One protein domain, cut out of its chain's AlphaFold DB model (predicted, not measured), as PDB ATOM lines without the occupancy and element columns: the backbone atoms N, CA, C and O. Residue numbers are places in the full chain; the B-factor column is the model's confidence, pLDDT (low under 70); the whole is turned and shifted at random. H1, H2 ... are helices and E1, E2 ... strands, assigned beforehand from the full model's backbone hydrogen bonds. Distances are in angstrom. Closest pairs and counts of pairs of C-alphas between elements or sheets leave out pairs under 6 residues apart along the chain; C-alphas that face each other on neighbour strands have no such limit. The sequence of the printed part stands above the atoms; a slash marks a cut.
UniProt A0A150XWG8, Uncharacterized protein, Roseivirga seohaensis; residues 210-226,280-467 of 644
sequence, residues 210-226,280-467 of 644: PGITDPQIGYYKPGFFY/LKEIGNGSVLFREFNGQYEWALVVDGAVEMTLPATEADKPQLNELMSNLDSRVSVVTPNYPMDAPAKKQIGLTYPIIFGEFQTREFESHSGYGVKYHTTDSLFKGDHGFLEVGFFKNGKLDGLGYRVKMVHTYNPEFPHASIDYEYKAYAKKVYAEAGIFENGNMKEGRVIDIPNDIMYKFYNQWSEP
ATOM      1  N   PRO A 210     113.367 136.451 127.341       41.41
ATOM      2  CA  PRO A 210     113.271 135.630 128.535       41.41
ATOM      3  C   PRO A 210     114.680 135.144 128.862       41.41
ATOM      4  O   PRO A 210     115.422 134.757 127.957       41.41
ATOM      5  N   GLY A 211     115.065 135.229 130.136       46.06
ATOM      6  CA  GLY A 211     116.307 134.602 130.558       46.06
ATOM      7  C   GLY A 211     116.266 133.140 130.129       46.06
ATOM      8  O   GLY A 211     115.256 132.454 130.310       46.06
ATOM      9  N   ILE A 212     117.317 132.708 129.457       47.00
ATOM     10  CA  ILE A 212     117.416 131.371 128.911       47.00
ATOM     11  C   ILE A 212     117.920 130.504 130.055       47.00
ATOM     12  O   ILE A 212     118.944 130.791 130.669       47.00
ATOM     13  N   THR A 213     117.153 129.475 130.397       45.09
ATOM     14  CA  THR A 213     117.613 128.469 131.354       45.09
ATOM     15  C   THR A 213     118.296 127.374 130.563       45.09
ATOM     16  O   THR A 213     117.642 126.644 129.822       45.09
ATOM     17  N   ASP A 214     119.611 127.292 130.700       46.78
ATOM     18  CA  ASP A 214     120.421 126.242 130.106       46.78
ATOM     19  C   ASP A 214     120.745 125.177 131.174       46.78
ATOM     20  O   ASP A 214     121.119 125.531 132.293       46.78
ATOM     21  N   PRO A 215     120.601 123.874 130.887       39.69
ATOM     22  CA  PRO A 215     120.867 122.813 131.864       39.69
ATOM     23  C   PRO A 215     122.323 122.739 132.356       39.69
ATOM     24  O   PRO A 215     122.561 122.240 133.453       39.69
ATOM     25  N   GLN A 216     123.290 123.210 131.565       39.59
ATOM     26  CA  GLN A 216     124.719 123.247 131.896       39.59
ATOM     27  C   GLN A 216     125.132 124.623 132.442       39.59
ATOM     28  O   GLN A 216     125.952 124.729 133.357       39.59
ATOM     29  N   ILE A 217     124.541 125.697 131.915       40.19
ATOM     30  CA  ILE A 217     124.916 127.096 132.185       40.19
ATOM     31  C   ILE A 217     124.017 127.766 133.251       40.19
ATOM     32  O   ILE A 217     124.449 128.695 133.932       40.19
ATOM     33  N   GLY A 218     122.864 127.195 133.584       46.19
ATOM     34  CA  GLY A 218     121.902 127.780 134.518       46.19
ATOM     35  C   GLY A 218     121.076 128.889 133.862       46.19
ATOM     36  O   GLY A 218     120.956 128.959 132.640       46.19
ATOM     37  N   TYR A 219     120.456 129.746 134.671       43.41
ATOM     38  CA  TYR A 219     119.675 130.877 134.166       43.41
ATOM     39  C   TYR A 219     120.601 132.010 133.707       43.41
ATOM     40  O   TYR A 219     121.358 132.546 134.516       43.41
ATOM     41  N   TYR A 220     120.508 132.411 132.439       45.28
ATOM     42  CA  TYR A 220     121.279 133.522 131.882       45.28
ATOM     43  C   TYR A 220     120.414 134.527 131.130       45.28
ATOM     44  O   TYR A 220     119.353 134.194 130.606       45.28
ATOM     45  N   LYS A 221     120.872 135.779 131.055       44.81
ATOM     46  CA  LYS A 221     120.230 136.832 130.264       44.81
ATOM     47  C   LYS A 221     121.205 137.309 129.183       44.81
ATOM     48  O   LYS A 221     122.243 137.861 129.523       44.81
ATOM     49  N   PRO A 222     120.896 137.135 127.889       41.25
ATOM     50  CA  PRO A 222     121.743 137.657 126.819       41.25
ATOM     51  C   PRO A 222     121.919 139.183 126.928       41.25
ATOM     52  O   PRO A 222     120.923 139.904 127.049       41.25
ATOM     53  N   GLY A 223     123.166 139.666 126.855       43.19
ATOM     54  CA  GLY A 223     123.506 141.095 126.954       43.19
ATOM     55  C   GLY A 223     123.511 141.664 128.379       43.19
ATOM     56  O   GLY A 223     123.384 142.873 128.550       43.19
ATOM     57  N   PHE A 224     123.621 140.808 129.396       45.41
ATOM     58  CA  PHE A 224     123.583 141.177 130.809       45.41
ATOM     59  C   PHE A 224     124.958 141.007 131.458       45.41
ATOM     60  O   PHE A 224     125.575 139.955 131.322       45.41
ATOM     61  N   PHE A 225     125.425 142.024 132.180       47.94
ATOM     62  CA  PHE A 225     126.754 142.024 132.811       47.94
ATOM     63  C   PHE A 225     126.732 142.211 134.325       47.94
ATOM     64  O   PHE A 225     127.680 141.829 135.005       47.94
ATOM     65  N   TYR A 226     125.665 142.798 134.859       46.69
ATOM     66  CA  TYR A 226     125.635 143.291 136.230       46.69
ATOM     67  C   TYR A 226     124.671 142.458 137.057       46.69
ATOM     68  O   TYR A 226     123.612 142.125 136.554       46.69
ATOM     69  N   LEU A 280     134.480 147.696 136.765       63.75
ATOM     70  CA  LEU A 280     134.146 146.354 137.201       63.75
ATOM     71  C   LEU A 280     135.378 145.719 137.854       63.75
ATOM     72  O   LEU A 280     136.142 144.971 137.228       63.75
ATOM     73  N   LYS A 281     135.570 146.002 139.150       66.00
ATOM     74  CA  LYS A 281     136.685 145.446 139.943       66.00
ATOM     75  C   LYS A 281     136.637 143.909 140.004       66.00
ATOM     76  O   LYS A 281     137.661 143.253 140.215       66.00
ATOM     77  N   GLU A 282     135.459 143.326 139.799       64.56
ATOM     78  CA  GLU A 282     135.211 141.885 139.740       64.56
ATOM     79  C   GLU A 282     135.769 141.227 138.470       64.56
ATOM     80  O   GLU A 282     136.166 140.066 138.550       64.56
ATOM     81  N   ILE A 283     135.851 141.948 137.340       69.81
ATOM     82  CA  ILE A 283     136.350 141.399 136.061       69.81
ATOM     83  C   ILE A 283     137.769 141.852 135.701       69.81
ATOM     84  O   ILE A 283     138.337 141.323 134.749       69.81
ATOM     85  N   GLY A 284     138.356 142.787 136.454       73.62
ATOM     86  CA  GLY A 284     139.747 143.171 136.231       73.62
ATOM     87  C   GLY A 284     140.095 144.631 136.418       73.62
ATOM     88  O   GLY A 284     141.269 144.927 136.541       73.62
ATOM     89  N   ASN A 285     139.126 145.545 136.440       78.94
ATOM     90  CA  ASN A 285     139.388 146.967 136.672       78.94
ATOM     91  C   ASN A 285     140.371 147.658 135.700       78.94
ATOM     92  O   ASN A 285     141.008 148.644 136.063       78.94
ATOM     93  N   GLY A 286     140.512 147.153 134.474       88.12
ATOM     94  CA  GLY A 286     141.425 147.710 133.478       88.12
ATOM     95  C   GLY A 286     140.838 147.656 132.073       88.12
ATOM     96  O   GLY A 286     140.038 146.769 131.764       88.12
ATOM     97  N   SER A 287     141.197 148.627 131.233       93.06
ATOM     98  CA  SER A 287     140.789 148.687 129.829       93.06
ATOM     99  C   SER A 287     141.723 149.523 128.968       93.06
ATOM    100  O   SER A 287     142.499 150.329 129.463       93.06
ATOM    101  N   VAL A 288     141.593 149.360 127.655       96.06
ATOM    102  CA  VAL A 288     142.170 150.255 126.652       96.06
ATOM    103  C   VAL A 288     141.033 151.065 126.044       96.06
ATOM    104  O   VAL A 288     140.057 150.489 125.563       96.06
ATOM    105  N   LEU A 289     141.140 152.389 126.075       94.88
ATOM    106  CA  LEU A 289     140.108 153.333 125.652       94.88
ATOM    107  C   LEU A 289     140.693 154.342 124.666       94.88
ATOM    108  O   LEU A 289     141.812 154.810 124.839       94.88
ATOM    109  N   PHE A 290     139.926 154.722 123.653       96.56
ATOM    110  CA  PHE A 290     140.281 155.848 122.798       96.56
ATOM    111  C   PHE A 290     139.989 157.150 123.540       96.56
ATOM    112  O   PHE A 290     138.887 157.307 124.061       96.56
ATOM    113  N   ARG A 291     140.931 158.084 123.584       94.12
ATOM    114  CA  ARG A 291     140.830 159.337 124.328       94.12
ATOM    115  C   ARG A 291     141.041 160.541 123.415       94.12
ATOM    116  O   ARG A 291     142.006 160.616 122.663       94.12
ATOM    117  N   GLU A 292     140.140 161.505 123.540       91.38
ATOM    118  CA  GLU A 292     140.216 162.833 122.936       91.38
ATOM    119  C   GLU A 292     140.531 163.844 124.037       91.38
ATOM    120  O   GLU A 292     139.700 164.099 124.917       91.38
ATOM    121  N   PHE A 293     141.725 164.429 124.006       86.25
ATOM    122  CA  PHE A 293     142.173 165.358 125.040       86.25
ATOM    123  C   PHE A 293     142.993 166.491 124.429       86.25
ATOM    124  O   PHE A 293     143.944 166.253 123.692       86.25
ATOM    125  N   ASN A 294     142.608 167.742 124.703       81.31
ATOM    126  CA  ASN A 294     143.303 168.946 124.220       81.31
ATOM    127  C   ASN A 294     143.595 168.962 122.702       81.31
ATOM    128  O   ASN A 294     144.645 169.430 122.265       81.31
ATOM    129  N   GLY A 295     142.660 168.456 121.887       78.25
ATOM    130  CA  GLY A 295     142.798 168.400 120.425       78.25
ATOM    131  C   GLY A 295     143.732 167.297 119.910       78.25
ATOM    132  O   GLY A 295     144.060 167.293 118.726       78.25
ATOM    133  N   GLN A 296     144.160 166.382 120.781       88.75
ATOM    134  CA  GLN A 296     144.922 165.186 120.435       88.75
ATOM    135  C   GLN A 296     144.061 163.931 120.592       88.75
ATOM    136  O   GLN A 296     143.119 163.898 121.390       88.75
ATOM    137  N   TYR A 297     144.415 162.907 119.817       91.69
ATOM    138  CA  TYR A 297     143.797 161.588 119.829       91.69
ATOM    139  C   TYR A 297     144.832 160.570 120.297       91.69
ATOM    140  O   TYR A 297     145.947 160.535 119.773       91.69
ATOM    141  N   GLU A 298     144.472 159.741 121.268       95.06
ATOM    142  CA  GLU A 298     145.359 158.709 121.803       95.06
ATOM    143  C   GLU A 298     144.586 157.458 122.224       95.06
ATOM    144  O   GLU A 298     143.412 157.521 122.579       95.06
ATOM    145  N   TRP A 299     145.242 156.304 122.200       96.25
ATOM    146  CA  TRP A 299     144.781 155.110 122.899       96.25
ATOM    147  C   TRP A 299     145.371 155.116 124.299       96.25
ATOM    148  O   TRP A 299     146.586 155.081 124.446       96.25
ATOM    149  N   ALA A 300     144.515 155.165 125.310       94.25
ATOM    150  CA  ALA A 300     144.871 155.193 126.718       94.25
ATOM    151  C   ALA A 300     144.608 153.824 127.353       94.25
ATOM    152  O   ALA A 300     143.487 153.314 127.320       94.25
ATOM    153  N   LEU A 301     145.636 153.244 127.959       93.44
ATOM    154  CA  LEU A 301     145.511 152.130 128.887       93.44
ATOM    155  C   LEU A 301     145.142 152.703 130.253       93.44
ATOM    156  O   LEU A 301     145.887 153.507 130.809       93.44
ATOM    157  N   VAL A 302     143.983 152.306 130.763       90.12
ATOM    158  CA  VAL A 302     143.422 152.819 132.009       90.12
ATOM    159  C   VAL A 302     143.198 151.672 132.980       90.12
ATOM    160  O   VAL A 302     142.451 150.743 132.668       90.12
ATOM    161  N   VAL A 303     143.810 151.746 134.159       86.06
ATOM    162  CA  VAL A 303     143.661 150.761 135.238       86.06
ATOM    163  C   VAL A 303     143.263 151.502 136.503       86.06
ATOM    164  O   VAL A 303     143.883 152.494 136.859       86.06
ATOM    165  N   ASP A 304     142.180 151.056 137.140       78.94
ATOM    166  CA  ASP A 304     141.562 151.729 138.294       78.94
ATOM    167  C   ASP A 304     141.350 153.235 138.101       78.94
ATOM    168  O   ASP A 304     141.604 154.050 138.975       78.94
ATOM    169  N   GLY A 305     140.963 153.635 136.890       73.31
ATOM    170  CA  GLY A 305     140.788 155.048 136.577       73.31
ATOM    171  C   GLY A 305     142.065 155.880 136.553       73.31
ATOM    172  O   GLY A 305     141.955 157.092 136.473       73.31
ATOM    173  N   ALA A 306     143.256 155.297 136.535       79.94
ATOM    174  CA  ALA A 306     144.483 156.014 136.201       79.94
ATOM    175  C   ALA A 306     144.913 155.681 134.766       79.94
ATOM    176  O   ALA A 306     144.885 154.517 134.363       79.94
ATOM    177  N   VAL A 307     145.296 156.692 133.974       86.75
ATOM    178  CA  VAL A 307     145.934 156.452 132.667       86.75
ATOM    179  C   VAL A 307     147.380 156.038 132.916       86.75
ATOM    180  O   VAL A 307     148.183 156.864 133.336       86.75
ATOM    181  N   GLU A 308     147.714 154.784 132.627       84.25
ATOM    182  CA  GLU A 308     149.071 154.257 132.830       84.25
ATOM    183  C   GLU A 308     149.978 154.495 131.628       84.25
ATOM    184  O   GLU A 308     151.173 154.740 131.761       84.25
ATOM    185  N   MET A 309     149.413 154.392 130.427       90.62
ATOM    186  CA  MET A 309     150.169 154.473 129.185       90.62
ATOM    187  C   MET A 309     149.278 155.001 128.073       90.62
ATOM    188  O   MET A 309     148.092 154.667 128.010       90.62
ATOM    189  N   THR A 310     149.855 155.790 127.167       92.69
ATOM    190  CA  THR A 310     149.160 156.234 125.961       92.69
ATOM    191  C   THR A 310     149.968 155.959 124.702       92.69
ATOM    192  O   THR A 310     151.198 155.965 124.710       92.69
ATOM    193  N   LEU A 311     149.261 155.701 123.603       91.38
ATOM    194  CA  LEU A 311     149.824 155.649 122.259       91.38
ATOM    195  C   LEU A 311     149.125 156.684 121.373       91.38
ATOM    196  O   LEU A 311     147.896 156.764 121.414       91.38
ATOM    197  N   PRO A 312     149.860 157.439 120.537       92.56
ATOM    198  CA  PRO A 312     149.249 158.361 119.587       92.56
ATOM    199  C   PRO A 312     148.244 157.655 118.672       92.56
ATOM    200  O   PRO A 312     148.497 156.548 118.197       92.56
ATOM    201  N   ALA A 313     147.128 158.322 118.394       94.38
ATOM    202  CA  ALA A 313     146.082 157.854 117.498       94.38
ATOM    203  C   ALA A 313     145.651 158.974 116.542       94.38
ATOM    204  O   ALA A 313     146.112 160.116 116.613       94.38
ATOM    205  N   THR A 314     144.745 158.645 115.632       91.81
ATOM    206  CA  THR A 314     144.076 159.589 114.738       91.81
ATOM    207  C   THR A 314     142.570 159.557 114.963       91.81
ATOM    208  O   THR A 314     142.030 158.609 115.526       91.81
ATOM    209  N   GLU A 315     141.859 160.579 114.487       88.44
ATOM    210  CA  GLU A 315     140.392 160.610 114.545       88.44
ATOM    211  C   GLU A 315     139.755 159.382 113.866       88.44
ATOM    212  O   GLU A 315     138.734 158.878 114.327       88.44
ATOM    213  N   ALA A 316     140.386 158.860 112.809       88.62
ATOM    214  CA  ALA A 316     139.922 157.672 112.095       88.62
ATOM    215  C   ALA A 316     140.004 156.385 112.934       88.62
ATOM    216  O   ALA A 316     139.284 155.432 112.648       88.62
ATOM    217  N   ASP A 317     140.840 156.364 113.977       88.25
ATOM    218  CA  ASP A 317     140.954 155.229 114.895       88.25
ATOM    219  C   ASP A 317     139.833 155.222 115.948       88.25
ATOM    220  O   ASP A 317     139.693 154.247 116.688       88.25
ATOM    221  N   LYS A 318     139.021 156.288 116.030       90.62
ATOM    222  CA  LYS A 318     137.951 156.415 117.023       90.62
ATOM    223  C   LYS A 318     136.901 155.311 116.840       90.62
ATOM    224  O   LYS A 318     136.182 155.308 115.832       90.62
ATOM    225  N   PRO A 319     136.722 154.421 117.832       88.69
ATOM    226  CA  PRO A 319     135.749 153.351 117.722       88.69
ATOM    227  C   PRO A 319     134.320 153.902 117.774       88.69
ATOM    228  O   PRO A 319     134.002 154.802 118.554       88.69
ATOM    229  N   GLN A 320     133.432 153.323 116.967       81.50
ATOM    230  CA  GLN A 320     132.014 153.676 116.957       81.50
ATOM    231  C   GLN A 320     131.230 152.753 117.897       81.50
ATOM    232  O   GLN A 320     131.314 151.531 117.790       81.50
ATOM    233  N   LEU A 321     130.405 153.312 118.792       74.06
ATOM    234  CA  LEU A 321     129.663 152.521 119.790       74.06
ATOM    235  C   LEU A 321     128.788 151.420 119.176       74.06
ATOM    236  O   LEU A 321     128.764 150.292 119.668       74.06
ATOM    237  N   ASN A 322     128.096 151.735 118.080       67.38
ATOM    238  CA  ASN A 322     127.228 150.780 117.390       67.38
ATOM    239  C   ASN A 322     128.023 149.614 116.784       67.38
ATOM    240  O   ASN A 322     127.534 148.486 116.743       67.38
ATOM    241  N   GLU A 323     129.253 149.864 116.338       77.56
ATOM    242  CA  GLU A 323     130.154 148.830 115.827       77.56
ATOM    243  C   GLU A 323     130.688 147.957 116.961       77.56
ATOM    244  O   GLU A 323     130.601 146.736 116.874       77.56
ATOM    245  N   LEU A 324     131.140 148.560 118.068       82.88
ATOM    246  CA  LEU A 324     131.604 147.812 119.243       82.88
ATOM    247  C   LEU A 324     130.527 146.862 119.778       82.88
ATOM    248  O   LEU A 324     130.829 145.717 120.112       82.88
ATOM    249  N   MET A 325     129.273 147.321 119.831       74.12
ATOM    250  CA  MET A 325     128.147 146.500 120.276       74.12
ATOM    251  C   MET A 325     127.718 145.460 119.248       74.12
ATOM    252  O   MET A 325     127.440 144.320 119.617       74.12
ATOM    253  N   SER A 326     127.644 145.819 117.964       70.88
ATOM    254  CA  SER A 326     127.245 144.861 116.924       70.88
ATOM    255  C   SER A 326     128.285 143.761 116.711       70.88
ATOM    256  O   SER A 326     127.902 142.643 116.373       70.88
ATOM    257  N   ASN A 327     129.561 144.037 116.984       79.81
ATOM    258  CA  ASN A 327     130.657 143.071 116.919       79.81
ATOM    259  C   ASN A 327     130.870 142.284 118.218       79.81
ATOM    260  O   ASN A 327     131.797 141.481 118.283       79.81
ATOM    261  N   LEU A 328     130.031 142.464 119.239       78.62
ATOM    262  CA  LEU A 328     130.112 141.706 120.484       78.62
ATOM    263  C   LEU A 328     129.267 140.423 120.391       78.62
ATOM    264  O   LEU A 328     128.082 140.469 120.042       78.62
ATOM    265  N   ASP A 329     129.857 139.272 120.712       72.00
ATOM    266  CA  ASP A 329     129.122 138.068 121.112       72.00
ATOM    267  C   ASP A 329     129.133 137.987 122.642       72.00
ATOM    268  O   ASP A 329     130.171 138.173 123.276       72.00
ATOM    269  N   SER A 330     127.969 137.777 123.253       69.19
ATOM    270  CA  SER A 330     127.822 137.823 124.707       69.19
ATOM    271  C   SER A 330     126.846 136.765 125.198       69.19
ATOM    272  O   SER A 330     125.654 136.770 124.874       69.19
ATOM    273  N   ARG A 331     127.374 135.883 126.045       63.62
ATOM    274  CA  ARG A 331     126.672 134.820 126.767       63.62
ATOM    275  C   ARG A 331     127.076 134.869 128.235       63.62
ATOM    276  O   ARG A 331     127.546 133.891 128.811       63.62
ATOM    277  N   VAL A 332     126.928 136.049 128.827       61.12
ATOM    278  CA  VAL A 332     127.234 136.288 130.236       61.12
ATOM    279  C   VAL A 332     125.977 136.099 131.079       61.12
ATOM    280  O   VAL A 332     124.852 136.401 130.678       61.12
ATOM    281  N   SER A 333     126.183 135.543 132.258       55.50
ATOM    282  CA  SER A 333     125.193 135.259 133.281       55.50
ATOM    283  C   SER A 333     125.731 135.776 134.596       55.50
ATOM    284  O   SER A 333     126.939 135.820 134.812       55.50
ATOM    285  N   VAL A 334     124.836 136.083 135.522       55.91
ATOM    286  CA  VAL A 334     125.238 136.270 136.908       55.91
ATOM    287  C   VAL A 334     124.701 135.100 137.696       55.91
ATOM    288  O   VAL A 334     123.493 134.860 137.721       55.91
ATOM    289  N   VAL A 335     125.610 134.358 138.312       52.75
ATOM    290  CA  VAL A 335     125.274 133.191 139.114       52.75
ATOM    291  C   VAL A 335     125.592 133.523 140.561       52.75
ATOM    292  O   VAL A 335     126.660 134.040 140.866       52.75
ATOM    293  N   THR A 336     124.666 133.214 141.461       51.81
ATOM    294  CA  THR A 336     124.957 133.091 142.892       51.81
ATOM    295  C   THR A 336     125.108 131.598 143.154       51.81
ATOM    296  O   THR A 336     124.092 130.906 143.282       51.81
ATOM    297  N   PRO A 337     126.327 131.035 143.108       49.97
ATOM    298  CA  PRO A 337     126.470 129.599 143.263       49.97
ATOM    299  C   PRO A 337     126.121 129.250 144.714       49.97
ATOM    300  O   PRO A 337     126.703 129.783 145.639       49.97
ATOM    301  N   ASN A 338     125.142 128.382 144.950       47.06
ATOM    302  CA  ASN A 338     124.740 128.017 146.321       47.06
ATOM    303  C   ASN A 338     125.352 126.681 146.784       47.06
ATOM    304  O   ASN A 338     125.028 126.184 147.862       47.06
ATOM    305  N   TYR A 339     126.178 126.055 145.937       53.19
ATOM    306  CA  TYR A 339     126.765 124.736 146.167       53.19
ATOM    307  C   TYR A 339     128.090 124.603 145.399       53.19
ATOM    308  O   TYR A 339     128.162 125.076 144.260       53.19
ATOM    309  N   PRO A 340     129.108 123.930 145.968       55.50
ATOM    310  CA  PRO A 340     130.186 123.340 145.180       55.50
ATOM    311  C   PRO A 340     129.593 122.413 144.112       55.50
ATOM    312  O   PRO A 340     128.595 121.741 144.392       55.50
ATOM    313  N   MET A 341     130.196 122.348 142.923       55.50
ATOM    314  CA  MET A 341     129.629 121.590 141.791       55.50
ATOM    315  C   MET A 341     129.401 120.095 142.099       55.50
ATOM    316  O   MET A 341     128.487 119.499 141.534       55.50
ATOM    317  N   ASP A 342     130.135 119.533 143.070       53.97
ATOM    318  CA  ASP A 342     130.070 118.118 143.473       53.97
ATOM    319  C   ASP A 342     129.333 117.851 144.808       53.97
ATOM    320  O   ASP A 342     129.350 116.732 145.329       53.97
ATOM    321  N   ALA A 343     128.690 118.855 145.420       50.28
ATOM    322  CA  ALA A 343     128.046 118.673 146.724       50.28
ATOM    323  C   ALA A 343     126.667 117.977 146.616       50.28
ATOM    324  O   ALA A 343     125.815 118.401 145.831       50.28
ATOM    325  N   PRO A 344     126.363 116.951 147.441       44.88
ATOM    326  CA  PRO A 344     125.029 116.360 147.486       44.88
ATOM    327  C   PRO A 344     123.990 117.403 147.933       44.88
ATOM    328  O   PRO A 344     124.212 118.125 148.904       44.88
ATOM    329  N   ALA A 345     122.833 117.424 147.257       46.41
ATOM    330  CA  ALA A 345     121.770 118.448 147.279       46.41
ATOM    331  C   ALA A 345     121.154 118.842 148.651       46.41
ATOM    332  O   ALA A 345     120.160 119.562 148.697       46.41
ATOM    333  N   LYS A 346     121.691 118.364 149.780       39.34
ATOM    334  CA  LYS A 346     121.169 118.574 151.142       39.34
ATOM    335  C   LYS A 346     122.004 119.503 152.036       39.34
ATOM    336  O   LYS A 346     121.652 119.658 153.202       39.34
ATOM    337  N   LYS A 347     123.068 120.144 151.542       42.09
ATOM    338  CA  LYS A 347     123.786 121.199 152.289       42.09
ATOM    339  C   LYS A 347     123.638 122.540 151.580       42.09
ATOM    340  O   LYS A 347     124.452 122.854 150.723       42.09
ATOM    341  N   GLN A 348     122.594 123.302 151.914       38.75
ATOM    342  CA  GLN A 348     122.488 124.708 151.504       38.75
ATOM    343  C   GLN A 348     123.696 125.472 152.045       38.75
ATOM    344  O   GLN A 348     123.905 125.520 153.256       38.75
ATOM    345  N   ILE A 349     124.490 126.030 151.138       47.78
ATOM    346  CA  ILE A 349     125.678 126.817 151.438       47.78
ATOM    347  C   ILE A 349     125.493 128.156 150.716       47.78
ATOM    348  O   ILE A 349     125.724 128.271 149.519       47.78
ATOM    349  N   GLY A 350     124.981 129.170 151.411       41.72
ATOM    350  CA  GLY A 350     124.781 130.483 150.795       41.72
ATOM    351  C   GLY A 350     126.124 131.131 150.456       41.72
ATOM    352  O   GLY A 350     126.869 131.483 151.372       41.72
ATOM    353  N   LEU A 351     126.427 131.299 149.161       44.97
ATOM    354  CA  LEU A 351     127.386 132.315 148.719       44.97
ATOM    355  C   LEU A 351     126.643 133.652 148.624       44.97
ATOM    356  O   LEU A 351     125.587 133.730 148.002       44.97
ATOM    357  N   THR A 352     127.206 134.715 149.193       45.09
ATOM    358  CA  THR A 352     126.563 136.051 149.177       45.09
ATOM    359  C   THR A 352     127.150 136.986 148.122       45.09
ATOM    360  O   THR A 352     126.709 138.123 147.982       45.09
ATOM    361  N   TYR A 353     128.125 136.520 147.333       48.44
ATOM    362  CA  TYR A 353     128.665 137.297 146.217       48.44
ATOM    363  C   TYR A 353     128.246 136.698 144.871       48.44
ATOM    364  O   TYR A 353     128.562 135.536 144.608       48.44
ATOM    365  N   PRO A 354     127.549 137.468 144.017       51.94
ATOM    366  CA  PRO A 354     127.290 137.059 142.645       51.94
ATOM    367  C   PRO A 354     128.606 136.970 141.859       51.94
ATOM    368  O   PRO A 354     129.434 137.877 141.921       51.94
ATOM    369  N   ILE A 355     128.781 135.889 141.103       60.22
ATOM    370  CA  ILE A 355     129.895 135.683 140.174       60.22
ATOM    371  C   ILE A 355     129.391 135.960 138.755       60.22
ATOM    372  O   ILE A 355     128.334 135.461 138.353       60.22
ATOM    373  N   ILE A 356     130.148 136.755 137.995       65.88
ATOM    374  CA  ILE A 356     129.904 136.968 136.565       65.88
ATOM    375  C   ILE A 356     130.426 135.735 135.829       65.88
ATOM    376  O   ILE A 356     131.630 135.538 135.735       65.88
ATOM    377  N   PHE A 357     129.524 134.904 135.325       67.75
ATOM    378  CA  PHE A 357     129.818 133.642 134.654       67.75
ATOM    379  C   PHE A 357     129.554 133.746 133.151       67.75
ATOM    380  O   PHE A 357     128.560 134.332 132.732       67.75
ATOM    381  N   GLY A 358     130.373 133.086 132.341       71.38
ATOM    382  CA  GLY A 358     130.145 132.918 130.909       71.38
ATOM    383  C   GLY A 358     131.210 133.608 130.077       71.38
ATOM    384  O   GLY A 358     132.342 133.769 130.525       71.38
ATOM    385  N   GLU A 359     130.846 133.993 128.859       77.00
ATOM    386  CA  GLU A 359     131.773 134.564 127.882       77.00
ATOM    387  C   GLU A 359     131.215 135.839 127.250       77.00
ATOM    388  O   GLU A 359     130.020 135.943 126.956       77.00
ATOM    389  N   PHE A 360     132.087 136.815 127.018       79.56
ATOM    390  CA  PHE A 360     131.822 137.892 126.076       79.56
ATOM    391  C   PHE A 360     133.090 138.189 125.297       79.56
ATOM    392  O   PHE A 360     134.167 138.321 125.870       79.56
ATOM    393  N   GLN A 361     132.980 138.278 123.982       87.31
ATOM    394  CA  GLN A 361     134.141 138.516 123.144       87.31
ATOM    395  C   GLN A 361     133.755 139.185 121.837       87.31
ATOM    396  O   GLN A 361     132.612 139.096 121.383       87.31
ATOM    397  N   THR A 362     134.722 139.840 121.213       87.69
ATOM    398  CA  THR A 362     134.601 140.266 119.821       87.69
ATOM    399  C   THR A 362     134.296 139.051 118.935       87.69
ATOM    400  O   THR A 362     134.871 137.977 119.117       87.69
ATOM    401  N   ARG A 363     133.354 139.188 117.997       84.25
ATOM    402  CA  ARG A 363     132.976 138.122 117.057       84.25
ATOM    403  C   ARG A 363     134.189 137.641 116.269       84.25
ATOM    404  O   ARG A 363     135.070 138.425 115.942       84.25
ATOM    405  N   GLU A 364     134.199 136.344 115.956       86.75
ATOM    406  CA  GLU A 364     135.289 135.696 115.209       86.75
ATOM    407  C   GLU A 364     136.670 135.907 115.867       86.75
ATOM    408  O   GLU A 364     137.687 136.063 115.189       86.75
ATOM    409  N   PHE A 365     136.694 135.887 117.208       88.12
ATOM    410  CA  PHE A 365     137.840 136.283 118.031       88.12
ATOM    411  C   PHE A 365     139.172 135.633 117.630       88.12
ATOM    412  O   PHE A 365     140.188 136.314 117.541       88.12
ATOM    413  N   GLU A 366     139.183 134.327 117.353       90.50
ATOM    414  CA  GLU A 366     140.414 133.580 117.043       90.50
ATOM    415  C   GLU A 366     141.128 134.088 115.771       90.50
ATOM    416  O   GLU A 366     142.340 133.944 115.632       90.50
ATOM    417  N   SER A 367     140.396 134.729 114.855       91.62
ATOM    418  CA  SER A 367     140.938 135.395 113.661       91.62
ATOM    419  C   SER A 367     140.951 136.925 113.765       91.62
ATOM    420  O   SER A 367     141.384 137.595 112.826       91.62
ATOM    421  N   HIS A 368     140.489 137.495 114.880       92.69
ATOM    422  CA  HIS A 368     140.329 138.938 115.035       92.69
ATOM    423  C   HIS A 368     141.676 139.661 115.021       92.69
ATOM    424  O   HIS A 368     142.650 139.218 115.641       92.69
ATOM    425  N   SER A 369     141.716 140.790 114.316       94.56
ATOM    426  CA  SER A 369     142.842 141.721 114.313       94.56
ATOM    427  C   SER A 369     142.317 143.150 114.433       94.56
ATOM    428  O   SER A 369     141.432 143.548 113.678       94.56
ATOM    429  N   GLY A 370     142.862 143.919 115.372       94.06
ATOM    430  CA  GLY A 370     142.386 145.255 115.734       94.06
ATOM    431  C   GLY A 370     141.902 145.342 117.181       94.06
ATOM    432  O   GLY A 370     142.161 144.452 117.991       94.06
ATOM    433  N   TYR A 371     141.213 146.434 117.514       96.31
ATOM    434  CA  TYR A 371     140.684 146.671 118.859       96.31
ATOM    435  C   TYR A 371     139.574 145.669 119.205       96.31
ATOM    436  O   TYR A 371     138.706 145.386 118.375       96.31
ATOM    437  N   GLY A 372     139.597 145.103 120.408       94.38
ATOM    438  CA  GLY A 372     138.636 144.085 120.816       94.38
ATOM    439  C   GLY A 372     138.666 143.768 122.304       94.38
ATOM    440  O   GLY A 372     139.368 144.405 123.092       94.38
ATOM    441  N   VAL A 373     137.884 142.758 122.677       92.69
ATOM    442  CA  VAL A 373     137.804 142.243 124.042       92.69
ATOM    443  C   VAL A 373     137.525 140.742 124.039       92.69
ATOM    444  O   VAL A 373     136.816 140.243 123.164       92.69
ATOM    445  N   LYS A 374     138.057 140.031 125.031       92.25
ATOM    446  CA  LYS A 374     137.739 138.641 125.354       92.25
ATOM    447  C   LYS A 374     137.624 138.490 126.852       92.25
ATOM    448  O   LYS A 374     138.564 138.760 127.587       92.25
ATOM    449  N   TYR A 375     136.504 137.965 127.294       88.19
ATOM    450  CA  TYR A 375     136.316 137.506 128.650       88.19
ATOM    451  C   TYR A 375     135.690 136.137 128.632       88.19
ATOM    452  O   TYR A 375     134.764 135.869 127.862       88.19
ATOM    453  N   HIS A 376     136.174 135.293 129.521       86.50
ATOM    454  CA  HIS A 376     135.555 134.017 129.789       86.50
ATOM    455  C   HIS A 376     135.817 133.610 131.230       86.50
ATOM    456  O   HIS A 376     136.796 134.026 131.856       86.50
ATOM    457  N   THR A 377     134.949 132.751 131.737       82.38
ATOM    458  CA  THR A 377     135.160 132.082 133.013       82.38
ATOM    459  C   THR A 377     135.352 130.591 132.836       82.38
ATOM    460  O   THR A 377     134.752 129.989 131.947       82.38
ATOM    461  N   THR A 378     136.125 129.981 133.727       81.44
ATOM    462  CA  THR A 378     136.190 128.522 133.864       81.44
ATOM    463  C   THR A 378     135.762 128.115 135.264       81.44
ATOM    464  O   THR A 378     135.872 128.906 136.199       81.44
ATOM    465  N   ASP A 379     135.318 126.873 135.395       75.19
ATOM    466  CA  ASP A 379     134.873 126.307 136.662       75.19
ATOM    467  C   ASP A 379     136.007 125.513 137.332       75.19
ATOM    468  O   ASP A 379     136.774 124.823 136.651       75.19
ATOM    469  N   SER A 380     136.095 125.578 138.660       72.31
ATOM    470  CA  SER A 380     136.952 124.715 139.478       72.31
ATOM    471  C   SER A 380     136.161 124.052 140.609       72.31
ATOM    472  O   SER A 380     135.770 122.895 140.484       72.31
ATOM    473  N   LEU A 381     135.902 124.761 141.712       67.75
ATOM    474  CA  LEU A 381     135.067 124.277 142.821       67.75
ATOM    475  C   LEU A 381     133.648 124.844 142.724       67.75
ATOM    476  O   LEU A 381     132.663 124.160 143.022       67.75
ATOM    477  N   PHE A 382     133.557 126.104 142.306       66.50
ATOM    478  CA  PHE A 382     132.313 126.805 142.054       66.50
ATOM    479  C   PHE A 382     132.269 127.267 140.605       66.50
ATOM    480  O   PHE A 382     133.285 127.440 139.937       66.50
ATOM    481  N   LYS A 383     131.055 127.497 140.126       65.25
ATOM    482  CA  LYS A 383     130.834 127.979 138.774       65.25
ATOM    483  C   LYS A 383     131.416 129.381 138.577       65.25
ATOM    484  O   LYS A 383     131.024 130.303 139.291       65.25
ATOM    485  N   GLY A 384     132.300 129.531 137.595       70.38
ATOM    486  CA  GLY A 384     132.958 130.784 137.227       70.38
ATOM    487  C   GLY A 384     133.955 131.330 138.250       70.38
ATOM    488  O   GLY A 384     134.220 132.530 138.258       70.38
ATOM    489  N   ASP A 385     134.497 130.491 139.134       71.88
ATOM    490  CA  ASP A 385     135.468 130.921 140.149       71.88
ATOM    491  C   ASP A 385     136.807 131.400 139.562       71.88
ATOM    492  O   ASP A 385     137.539 132.150 140.221       71.88
ATOM    493  N   HIS A 386     137.101 131.040 138.312       84.75
ATOM    494  CA  HIS A 386     138.210 131.583 137.539       84.75
ATOM    495  C   HIS A 386     137.695 132.532 136.453       84.75
ATOM    496  O   HIS A 386     136.906 132.130 135.599       84.75
ATOM    497  N   GLY A 387     138.194 133.766 136.446       86.38
ATOM    498  CA  GLY A 387     137.886 134.773 135.432       86.38
ATOM    499  C   GLY A 387     139.123 135.162 134.636       86.38
ATOM    500  O   GLY A 387     140.210 135.317 135.201       86.38
ATOM    501  N   PHE A 388     138.945 135.345 133.333       91.31
ATOM    502  CA  PHE A 388     139.982 135.779 132.407       91.31
ATOM    503  C   PHE A 388     139.439 136.927 131.570       91.31
ATOM    504  O   PHE A 388     138.352 136.803 131.012       91.31
ATOM    505  N   LEU A 389     140.197 138.013 131.467       92.38
ATOM    506  CA  LEU A 389     139.875 139.167 130.637       92.38
ATOM    507  C   LEU A 389     141.106 139.566 129.823       92.38
ATOM    508  O   LEU A 389     142.205 139.628 130.365       92.38
ATOM    509  N   GLU A 390     140.901 139.885 128.552       96.12
ATOM    510  CA  GLU A 390     141.851 140.540 127.658       96.12
ATOM    511  C   GLU A 390     141.119 141.658 126.912       96.12
ATOM    512  O   GLU A 390     140.021 141.451 126.398       96.12
ATOM    513  N   VAL A 391     141.708 142.845 126.826       96.06
ATOM    514  CA  VAL A 391     141.141 143.999 126.115       96.06
ATOM    515  C   VAL A 391     142.269 144.848 125.547       96.06
ATOM    516  O   VAL A 391     143.299 145.022 126.192       96.06
ATOM    517  N   GLY A 392     142.094 145.368 124.335       97.00
ATOM    518  CA  GLY A 392     143.131 146.125 123.637       97.00
ATOM    519  C   GLY A 392     143.241 145.731 122.176       97.00
ATOM    520  O   GLY A 392     142.235 145.405 121.545       97.00
ATOM    521  N   PHE A 393     144.454 145.785 121.635       97.75
ATOM    522  CA  PHE A 393     144.733 145.421 120.250       97.75
ATOM    523  C   PHE A 393     145.118 143.961 120.110       97.75
ATOM    524  O   PHE A 393     145.962 143.455 120.848       97.75
ATOM    525  N   PHE A 394     144.519 143.300 119.124       97.44
ATOM    526  CA  PHE A 394     144.760 141.902 118.815       97.44
ATOM    527  C   PHE A 394     145.331 141.733 117.411       97.44
ATOM    528  O   PHE A 394     145.066 142.525 116.506       97.44
ATOM    529  N   LYS A 395     146.051 140.632 117.220       97.25
ATOM    530  CA  LYS A 395     146.419 140.083 115.921       97.25
ATOM    531  C   LYS A 395     146.240 138.574 115.962       97.25
ATOM    532  O   LYS A 395     146.915 137.887 116.727       97.25
ATOM    533  N   ASN A 396     145.334 138.064 115.131       94.88
ATOM    534  CA  ASN A 396     144.934 136.652 115.109       94.88
ATOM    535  C   ASN A 396     144.582 136.125 116.515       94.88
ATOM    536  O   ASN A 396     145.167 135.148 116.987       94.88
ATOM    537  N   GLY A 397     143.699 136.845 117.218       92.56
ATOM    538  CA  GLY A 397     143.190 136.442 118.533       92.56
ATOM    539  C   GLY A 397     144.184 136.537 119.696       92.56
ATOM    540  O   GLY A 397     143.883 136.071 120.791       92.56
ATOM    541  N   LYS A 398     145.364 137.135 119.501       96.75
ATOM    542  CA  LYS A 398     146.354 137.371 120.567       96.75
ATOM    543  C   LYS A 398     146.613 138.854 120.745       96.75
ATOM    544  O   LYS A 398     146.690 139.555 119.742       96.75
ATOM    545  N   LEU A 399     146.804 139.308 121.984       97.06
ATOM    546  CA  LEU A 399     147.202 140.691 122.254       97.06
ATOM    547  C   LEU A 399     148.502 141.043 121.508       97.06
ATOM    548  O   LEU A 399     149.501 140.331 121.622       97.06
ATOM    549  N   ASP A 400     148.467 142.118 120.729       97.50
ATOM    550  CA  ASP A 400     149.560 142.597 119.877       97.50
ATOM    551  C   ASP A 400     149.418 144.122 119.709       97.50
ATOM    552  O   ASP A 400     148.683 144.604 118.848       97.50
ATOM    553  N   GLY A 401     150.057 144.884 120.596       96.56
ATOM    554  CA  GLY A 401     149.865 146.324 120.785       96.56
ATOM    555  C   GLY A 401     149.501 146.678 122.230       96.56
ATOM    556  O   GLY A 401     149.763 145.902 123.147       96.56
ATOM    557  N   LEU A 402     148.911 147.858 122.442       97.56
ATOM    558  CA  LEU A 402     148.452 148.282 123.768       97.56
ATOM    559  C   LEU A 402     147.325 147.363 124.260       97.56
ATOM    560  O   LEU A 402     146.363 147.106 123.530       97.56
ATOM    561  N   GLY A 403     147.437 146.878 125.490       97.31
ATOM    562  CA  GLY A 403     146.506 145.907 126.036       97.31
ATOM    563  C   GLY A 403     146.469 145.865 127.552       97.31
ATOM    564  O   GLY A 403     147.343 146.370 128.256       97.31
ATOM    565  N   TYR A 404     145.432 145.206 128.039       96.62
ATOM    566  CA  TYR A 404     145.276 144.794 129.417       96.62
ATOM    567  C   TYR A 404     144.833 143.337 129.424       96.62
ATOM    568  O   TYR A 404     143.895 142.970 128.708       96.62
ATOM    569  N   ARG A 405     145.479 142.509 130.241       96.44
ATOM    570  CA  ARG A 405     144.988 141.166 130.535       96.44
ATOM    571  C   ARG A 405     145.027 140.868 132.007       96.44
ATOM    572  O   ARG A 405     145.932 141.287 132.716       96.44
ATOM    573  N   VAL A 406     144.077 140.065 132.454       93.56
ATOM    574  CA  VAL A 406     144.026 139.630 133.837       93.56
ATOM    575  C   VAL A 406     143.452 138.235 133.965       93.56
ATOM    576  O   VAL A 406     142.516 137.835 133.274       93.56
ATOM    577  N   LYS A 407     144.029 137.504 134.910       92.00
ATOM    578  CA  LYS A 407     143.538 136.242 135.427       92.00
ATOM    579  C   LYS A 407     143.221 136.416 136.902       92.00
ATOM    580  O   LYS A 407     144.072 136.831 137.687       92.00
ATOM    581  N   MET A 408     142.010 136.047 137.290       86.19
ATOM    582  CA  MET A 408     141.586 136.035 138.685       86.19
ATOM    583  C   MET A 408     141.124 134.644 139.063       86.19
ATOM    584  O   MET A 408     140.405 133.991 138.311       86.19
ATOM    585  N   VAL A 409     141.521 134.212 140.251       84.38
ATOM    586  CA  VAL A 409     141.117 132.937 140.828       84.38
ATOM    587  C   VAL A 409     140.585 133.213 142.222       84.38
ATOM    588  O   VAL A 409     141.307 133.720 143.083       84.38
ATOM    589  N   HIS A 410     139.316 132.892 142.438       75.12
ATOM    590  CA  HIS A 410     138.704 132.942 143.756       75.12
ATOM    591  C   HIS A 410     138.967 131.624 144.474       75.12
ATOM    592  O   HIS A 410     138.659 130.551 143.959       75.12
ATOM    593  N   THR A 411     139.540 131.700 145.672       70.19
ATOM    594  CA  THR A 411     139.754 130.530 146.520       70.19
ATOM    595  C   THR A 411     138.770 130.546 147.681       70.19
ATOM    596  O   THR A 411     138.432 131.586 148.258       70.19
ATOM    597  N   TYR A 412     138.284 129.361 148.027       65.12
ATOM    598  CA  TYR A 412     137.282 129.161 149.065       65.12
ATOM    599  C   TYR A 412     137.879 128.270 150.143       65.12
ATOM    600  O   TYR A 412     138.541 127.282 149.829       65.12
ATOM    601  N   ASN A 413     137.676 128.627 151.410       54.91
ATOM    602  CA  ASN A 413     138.223 127.855 152.515       54.91
ATOM    603  C   ASN A 413     137.325 126.631 152.800       54.91
ATOM    604  O   ASN A 413     136.165 126.821 153.172       54.91
ATOM    605  N   PRO A 414     137.828 125.389 152.655       50.19
ATOM    606  CA  PRO A 414     137.050 124.185 152.935       50.19
ATOM    607  C   PRO A 414     136.853 123.912 154.440       50.19
ATOM    608  O   PRO A 414     135.966 123.135 154.787       50.19
ATOM    609  N   GLU A 415     137.644 124.523 155.333       45.09
ATOM    610  CA  GLU A 415     137.658 124.258 156.785       45.09
ATOM    611  C   GLU A 415     136.653 125.090 157.598       45.09
ATOM    612  O   GLU A 415     136.375 124.756 158.750       45.09
ATOM    613  N   PHE A 416     136.024 126.109 157.000       46.84
ATOM    614  CA  PHE A 416     134.941 126.876 157.631       46.84
ATOM    615  C   PHE A 416     133.558 126.596 157.020       46.84
ATOM    616  O   PHE A 416     132.857 127.537 156.650       46.84
ATOM    617  N   PRO A 417     133.084 125.335 156.938       43.28
ATOM    618  CA  PRO A 417     131.777 125.068 156.368       43.28
ATOM    619  C   PRO A 417     130.599 125.408 157.297       43.28
ATOM    620  O   PRO A 417     129.444 125.252 156.895       43.28
ATOM    621  N   HIS A 418     130.890 125.823 158.538       37.75
ATOM    622  CA  HIS A 418     129.940 125.942 159.650       37.75
ATOM    623  C   HIS A 418     130.156 127.175 160.543       37.75
ATOM    624  O   HIS A 418     129.672 127.189 161.677       37.75
ATOM    625  N   ALA A 419     130.853 128.217 160.075       34.78
ATOM    626  CA  ALA A 419     130.683 129.513 160.732       34.78
ATOM    627  C   ALA A 419     129.193 129.896 160.607       34.78
ATOM    628  O   ALA A 419     128.546 129.495 159.642       34.78
ATOM    629  N   SER A 420     128.627 130.509 161.649       35.81
ATOM    630  CA  SER A 420     127.185 130.699 161.870       35.81
ATOM    631  C   SER A 420     126.429 131.217 160.640       35.81
ATOM    632  O   SER A 420     127.018 131.672 159.676       35.81
ATOM    633  N   ILE A 421     125.098 131.208 160.684       40.59
ATOM    634  CA  ILE A 421     124.198 131.711 159.626       40.59
ATOM    635  C   ILE A 421     124.556 133.157 159.167       40.59
ATOM    636  O   ILE A 421     124.146 133.574 158.090       40.59
ATOM    637  N   ASP A 422     125.391 133.872 159.930       37.47
ATOM    638  CA  ASP A 422     125.942 135.202 159.632       37.47
ATOM    639  C   ASP A 422     127.288 135.206 158.859       37.47
ATOM    640  O   ASP A 422     127.733 136.254 158.397       37.47
ATOM    641  N   TYR A 423     127.949 134.057 158.694       37.34
ATOM    642  CA  TYR A 423     129.191 133.869 157.929       37.34
ATOM    643  C   TYR A 423     128.913 133.090 156.642       37.34
ATOM    644  O   TYR A 423     129.328 131.955 156.427       37.34
ATOM    645  N   GLU A 424     128.172 133.768 155.781       44.78
ATOM    646  CA  GLU A 424     128.202 133.692 154.325       44.78
ATOM    647  C   GLU A 424     129.502 133.077 153.773       44.78
ATOM    648  O   GLU A 424     130.595 133.586 154.051       44.78
ATOM    649  N   TYR A 425     129.412 132.030 152.941       45.03
ATOM    650  CA  TYR A 425     130.588 131.609 152.184       45.03
ATOM    651  C   TYR A 425     130.939 132.773 151.243       45.03
ATOM    652  O   TYR A 425     130.193 133.171 150.350       45.03
ATOM    653  N   LYS A 426     132.079 133.398 151.492       52.34
ATOM    654  CA  LYS A 426     132.682 134.404 150.618       52.34
ATOM    655  C   LYS A 426     133.942 133.767 150.053       52.34
ATOM    656  O   LYS A 426     134.542 132.933 150.733       52.34
ATOM    657  N   ALA A 427     134.374 134.170 148.855       53.31
ATOM    658  CA  ALA A 427     135.757 133.909 148.463       53.31
ATOM    659  C   ALA A 427     136.651 134.382 149.624       53.31
ATOM    660  O   ALA A 427     136.519 135.518 150.110       53.31
ATOM    661  N   TYR A 428     137.413 133.439 150.172       56.50
ATOM    662  CA  TYR A 428     138.233 133.649 151.359       56.50
ATOM    663  C   TYR A 428     139.511 134.378 150.966       56.50
ATOM    664  O   TYR A 428     139.927 135.278 151.684       56.50
ATOM    665  N   ALA A 429     140.048 134.061 149.789       60.81
ATOM    666  CA  ALA A 429     141.129 134.795 149.163       60.81
ATOM    667  C   ALA A 429     140.882 134.962 147.658       60.81
ATOM    668  O   ALA A 429     140.045 134.285 147.047       60.81
ATOM    669  N   LYS A 430     141.609 135.909 147.067       73.19
ATOM    670  CA  LYS A 430     141.634 136.147 145.625       73.19
ATOM    671  C   LYS A 430     143.088 136.142 145.176       73.19
ATOM    672  O   LYS A 430     143.906 136.892 145.701       73.19
ATOM    673  N   LYS A 431     143.407 135.304 144.196       81.62
ATOM    674  CA  LYS A 431     144.653 135.403 143.439       81.62
ATOM    675  C   LYS A 431     144.389 136.240 142.198       81.62
ATOM    676  O   LYS A 431     143.424 135.976 141.479       81.62
ATOM    677  N   VAL A 432     145.238 137.228 141.946       84.50
ATOM    678  CA  VAL A 432     145.164 138.082 140.757       84.50
ATOM    679  C   VAL A 432     146.520 138.102 140.091       84.50
ATOM    680  O   VAL A 432     147.529 138.266 140.762       84.50
ATOM    681  N   TYR A 433     146.517 137.912 138.780       90.94
ATOM    682  CA  TYR A 433     147.665 138.158 137.927       90.94
ATOM    683  C   TYR A 433     147.194 139.027 136.768       90.94
ATOM    684  O   TYR A 433     146.400 138.556 135.950       90.94
ATOM    685  N   ALA A 434     147.623 140.281 136.727       92.12
ATOM    686  CA  ALA A 434     147.288 141.214 135.663       92.12
ATOM    687  C   ALA A 434     148.544 141.776 135.007       92.12
ATOM    688  O   ALA A 434     149.575 141.943 135.650       92.12
ATOM    689  N   GLU A 435     148.430 142.080 133.724       95.38
ATOM    690  CA  GLU A 435     149.467 142.704 132.917       95.38
ATOM    691  C   GLU A 435     148.834 143.847 132.126       95.38
ATOM    692  O   GLU A 435     147.833 143.654 131.428       95.38
ATOM    693  N   ALA A 436     149.419 145.031 132.244       94.56
ATOM    694  CA  ALA A 436     148.930 146.264 131.649       94.56
ATOM    695  C   ALA A 436     150.086 146.915 130.879       94.56
ATOM    696  O   ALA A 436     151.076 147.317 131.484       94.56
ATOM    697  N   GLY A 437     150.003 146.983 129.546       96.38
ATOM    698  CA  GLY A 437     151.075 147.574 128.742       96.38
ATOM    699  C   GLY A 437     151.066 147.186 127.266       96.38
ATOM    700  O   GLY A 437     150.006 147.016 126.663       96.38
ATOM    701  N   ILE A 438     152.254 147.065 126.670       97.31
ATOM    702  CA  ILE A 438     152.457 146.719 125.258       97.31
ATOM    703  C   ILE A 438     152.739 145.223 125.125       97.31
ATOM    704  O   ILE A 438     153.658 144.680 125.745       97.31
ATOM    705  N   PHE A 439     151.980 144.565 124.255       97.94
ATOM    706  CA  PHE A 439     152.092 143.147 123.944       97.94
ATOM    707  C   PHE A 439     152.652 142.926 122.543       97.94
ATOM    708  O   PHE A 439     152.377 143.694 121.626       97.94
ATOM    709  N   GLU A 440     153.386 141.832 122.363       97.44
ATOM    710  CA  GLU A 440     153.778 141.322 121.052       97.44
ATOM    711  C   GLU A 440     153.468 139.824 120.980       97.44
ATOM    712  O   GLU A 440     153.998 139.027 121.769       97.44
ATOM    713  N   ASN A 441     152.608 139.424 120.039       95.00
ATOM    714  CA  ASN A 441     152.189 138.027 119.843       95.00
ATOM    715  C   ASN A 441     151.763 137.329 121.160       95.00
ATOM    716  O   ASN A 441     152.121 136.177 121.428       95.00
ATOM    717  N   GLY A 442     151.021 138.044 122.005       93.62
ATOM    718  CA  GLY A 442     150.509 137.569 123.286       93.62
ATOM    719  C   GLY A 442     151.507 137.602 124.445       93.62
ATOM    720  O   GLY A 442     151.203 137.043 125.494       93.62
ATOM    721  N   ASN A 443     152.679 138.225 124.316       96.38
ATOM    722  CA  ASN A 443     153.633 138.378 125.423       96.38
ATOM    723  C   ASN A 443     153.800 139.851 125.779       96.38
ATOM    724  O   ASN A 443     154.011 140.657 124.877       96.38
ATOM    725  N   MET A 444     153.745 140.195 127.067       96.12
ATOM    726  CA  MET A 444     154.012 141.564 127.506       96.12
ATOM    727  C   MET A 444     155.491 141.894 127.281       96.12
ATOM    728  O   MET A 444     156.372 141.098 127.614       96.12
ATOM    729  N   LYS A 445     155.757 143.049 126.676       96.06
ATOM    730  CA  LYS A 445     157.105 143.564 126.405       96.06
ATOM    731  C   LYS A 445     157.483 144.695 127.336       96.06
ATOM    732  O   LYS A 445     158.631 144.779 127.757       96.06
ATOM    733  N   GLU A 446     156.510 145.535 127.638       93.94
ATOM    734  CA  GLU A 446     156.654 146.733 128.446       93.94
ATOM    735  C   GLU A 446     155.338 146.965 129.179       93.94
ATOM    736  O   GLU A 446     154.279 146.729 128.597       93.94
ATOM    737  N   GLY A 447     155.399 147.406 130.433       91.12
ATOM    738  CA  GLY A 447     154.211 147.671 131.237       91.12
ATOM    739  C   GLY A 447     154.345 147.236 132.690       91.12
ATOM    740  O   GLY A 447     155.434 146.896 133.162       91.12
ATOM    741  N   ARG A 448     153.206 147.233 133.381       88.94
ATOM    742  CA  ARG A 448     153.068 146.895 134.796       88.94
ATOM    743  C   ARG A 448     152.500 145.488 134.969       88.94
ATOM    744  O   ARG A 448     151.564 145.090 134.273       88.94
ATOM    745  N   VAL A 449     153.054 144.746 135.929       90.44
ATOM    746  CA  VAL A 449     152.518 143.456 136.394       90.44
ATOM    747  C   VAL A 449     151.915 143.644 137.777       90.44
ATOM    748  O   VAL A 449     152.551 144.216 138.657       90.44
ATOM    749  N   ILE A 450     150.708 143.122 137.976       86.75
ATOM    750  CA  ILE A 450     150.050 143.020 139.279       86.75
ATOM    751  C   ILE A 450     149.987 141.533 139.627       86.75
ATOM    752  O   ILE A 450     149.183 140.809 139.040       86.75
ATOM    753  N   ASP A 451     150.818 141.068 140.559       85.56
ATOM    754  CA  ASP A 451     150.841 139.667 140.999       85.56
ATOM    755  C   ASP A 451     150.532 139.565 142.493       85.56
ATOM    756  O   ASP A 451     151.320 139.962 143.346       85.56
ATOM    757  N   ILE A 452     149.354 139.030 142.806       77.69
ATOM    758  CA  ILE A 452     148.864 138.868 144.173       77.69
ATOM    759  C   ILE A 452     148.758 137.376 144.454       77.69
ATOM    760  O   ILE A 452     147.794 136.732 144.008       77.69
ATOM    761  N   PRO A 453     149.710 136.800 145.206       66.12
ATOM    762  CA  PRO A 453     149.787 135.371 145.460       66.12
ATOM    763  C   PRO A 453     148.782 134.946 146.542       66.12
ATOM    764  O   PRO A 453     149.152 134.546 147.636       66.12
ATOM    765  N   ASN A 454     147.491 134.973 146.197       68.56
ATOM    766  CA  ASN A 454     146.378 134.423 146.979       68.56
ATOM    767  C   ASN A 454     146.239 135.011 148.393       68.56
ATOM    768  O   ASN A 454     146.572 134.366 149.386       68.56
ATOM    769  N   ASP A 455     145.682 136.216 148.481       62.66
ATOM    770  CA  ASP A 455     145.601 136.948 149.741       62.66
ATOM    771  C   ASP A 455     144.167 137.013 150.290       62.66
ATOM    772  O   ASP A 455     143.192 137.258 149.571       62.66
ATOM    773  N   ILE A 456     144.061 136.775 151.595       58.88
ATOM    774  CA  ILE A 456     142.843 136.780 152.409       58.88
ATOM    775  C   ILE A 456     142.356 138.203 152.710       58.88
ATOM    776  O   ILE A 456     141.177 138.425 153.000       58.88
ATOM    777  N   MET A 457     143.259 139.180 152.611       56.25
ATOM    778  CA  MET A 457     143.019 140.581 152.916       56.25
ATOM    779  C   MET A 457     142.647 141.422 151.688       56.25
ATOM    780  O   MET A 457     142.417 142.617 151.846       56.25
ATOM    781  N   TYR A 458     142.451 140.822 150.504       57.72
ATOM    782  CA  TYR A 458     142.103 141.522 149.247       57.72
ATOM    783  C   TYR A 458     140.868 142.448 149.326       57.72
ATOM    784  O   TYR A 458     140.634 143.292 148.463       57.72
ATOM    785  N   LYS A 459     140.035 142.286 150.361       59.31
ATOM    786  CA  LYS A 459     138.869 143.140 150.643       59.31
ATOM    787  C   LYS A 459     139.231 144.471 151.309       59.31
ATOM    788  O   LYS A 459     138.395 145.371 151.309       59.31
ATOM    789  N   PHE A 460     140.431 144.585 151.871       55.09
ATOM    790  CA  PHE A 460     140.880 145.688 152.726       55.09
ATOM    791  C   PHE A 460     141.924 146.590 152.062       55.09
ATOM    792  O   PHE A 460     142.271 147.625 152.623       55.09
ATOM    793  N   TYR A 461     142.384 146.250 150.860       69.25
ATOM    794  CA  TYR A 461     143.304 147.081 150.093       69.25
ATOM    795  C   TYR A 461     142.922 147.151 148.613       69.25
ATOM    796  O   TYR A 461     142.187 146.315 148.075       69.25
ATOM    797  N   ASN A 462     143.348 148.227 147.968       73.88
ATOM    798  CA  ASN A 462     143.254 148.449 146.549       73.88
ATOM    799  C   ASN A 462     144.559 148.010 145.888       73.88
ATOM    800  O   ASN A 462     145.622 148.579 146.107       73.88
ATOM    801  N   GLN A 463     144.447 146.941 145.120       75.31
ATOM    802  CA  GLN A 463     145.560 146.289 144.443       75.31
ATOM    803  C   GLN A 463     145.695 146.702 142.975       75.31
ATOM    804  O   GLN A 463     146.598 146.244 142.285       75.31
ATOM    805  N   TRP A 464     144.722 147.461 142.468       79.31
ATOM    806  CA  TRP A 464     144.702 147.883 141.078       79.31
ATOM    807  C   TRP A 464     145.439 149.204 140.918       79.31
ATOM    808  O   TRP A 464     146.259 149.295 140.015       79.31
ATOM    809  N   SER A 465     145.222 150.180 141.801       79.62
ATOM    810  CA  SER A 465     145.957 151.448 141.790       79.62
ATOM    811  C   SER A 465     147.470 151.241 141.918       79.62
ATOM    812  O   SER A 465     147.940 150.354 142.637       79.62
ATOM    813  N   GLU A 466     148.237 152.075 141.225       80.44
ATOM    814  CA  GLU A 466     149.685 152.136 141.382       80.44
ATOM    815  C   GLU A 466     150.037 152.904 142.672       80.44
ATOM    816  O   GLU A 466     149.646 154.061 142.803       80.44
ATOM    817  N   PRO A 467     150.777 152.314 143.630       77.00
ATOM    818  CA  PRO A 467     151.045 152.954 144.927       77.00
ATOM    819  C   PRO A 467     151.960 154.189 144.876       77.00
ATOM    820  O   PRO A 467     152.145 154.852 145.893       77.00
TER     821      PRO A 467
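This is residues 210 to 226 and 280 to 467 of the 644 residues of an uncharacterized protein of Roseivirga seohaensis (UniProt A0A150XWG8). A broad antiparallel sheet of seven strands, E6 to E12, forms a wall that bends within its strands E9 to E12, and a small three-stranded sheet, E3 to E5, packs over part of one face, partly face to face with it as a loose sandwich. A tiny hairpin, E1 and E2, sits beyond the edge strand E6, and two long loops, residues 336 to 354 and 412 to 428, extend the sheet at the end away from the turn between E3 and E4. The 205 printed residues hold, in chain order, five strands, one short helix H1 and seven more strands, and the class is mostly strand. The large sheet runs in the order E6 E7 E8 E9 E10 E11 E12, all antiparallel. The whole is compact, with a radius of gyration of the C-alphas of 18.7 A and spans of 60 by 42 by 29 A.

The large sheet is a meander, each strand the antiparallel neighbour of the one before: E6 residues 328 to 335, E7 355 to 362, E8 370 to 378, E9 386 to 395, E10 398 to 411, E11 429 to 440 and E12 443 to 455. E6 and E12 are its edge strands, and it is strongly twisted, its C-alphas lying up to 7.1 A off the best plane. E9 bends by 83 degrees at residue 392, E10 by 133 degrees at 401, E11 by 72 degrees at 437 and E12 by 113 degrees at 446. Within hydrogen-bond range are N 331 and O 359 of E6 and E7, 2.8 A; N 360 and O 375 of E7 and E8, 3.0 A; N 374 and O 390 of E8 and E9, 2.8 A; N 391 and O 404 of E9 and E10, 2.9 A; N 405 and O 435 of E10 and E11, 2.9 A; and N 436 and O 448 of E11 and E12, 3.0 A. The second sheet, also a meander, is E3 residues 286 to 293, E4 296 to 303 and E5 306 to 312, with N 289 and O 300 2.8 A apart across E3 and E4, and N 301 and O 309 2.8 A apart across E4 and E5. The two sheets form a sandwich, two sheets face to face, with strands at 20 degrees to each other and the facing parts 10.4 A centre to centre. The closest C-alphas of E3 and E9 are those of Val 288 and Gly 392, 5.2 A apart. Those of E4 and E10 are Leu 301 and Gly 403, 6.9 A. H1, residues 321 to 326, only grazes the large sheet with residues 324 to 326, and its O i to N i+4 pairs are within hydrogen-bond range. E1, residues 212 to 214, and E2, 218 to 220, form a hairpin with N 214 and O 218 2.9 A apart. Tyr 220 of E2 and Ser 333 of E6 have the closest C-alphas of those strands, 4.5 A apart.

E1 begins at C-alpha 212, (117.416, 131.371, 128.911). From first to last C-alpha E1 measures 6.1 A, E2 6.3 A, E3 19.6 A, E4 20.7 A, E5 17.4 A and H1 8.5 A. E6 measures 21.0 A, E7 21.4 A, E8 25.4 A, E9 24.6 A, E10 27.6 A, E11 31.5 A and E12 25.7 A. E10 begins at C-alpha 398, (146.354, 137.371, 120.567), and E12 ends at C-alpha 455, (145.601, 136.948, 149.741).

The two C-alphas farthest apart, those of Gly 295 and Lys 346, are 62.4 A from each other. Residues 227 to 279 are not printed, and C-alphas 226 and 280 are 9.1 A apart across that cut. The links E6 to E7 and E10 to E11 are long. Mean pLDDT of the printed part is 73.7, and 80 residues are under 70, among them residues 210 to 226, 330 to 357 and 412 to 429.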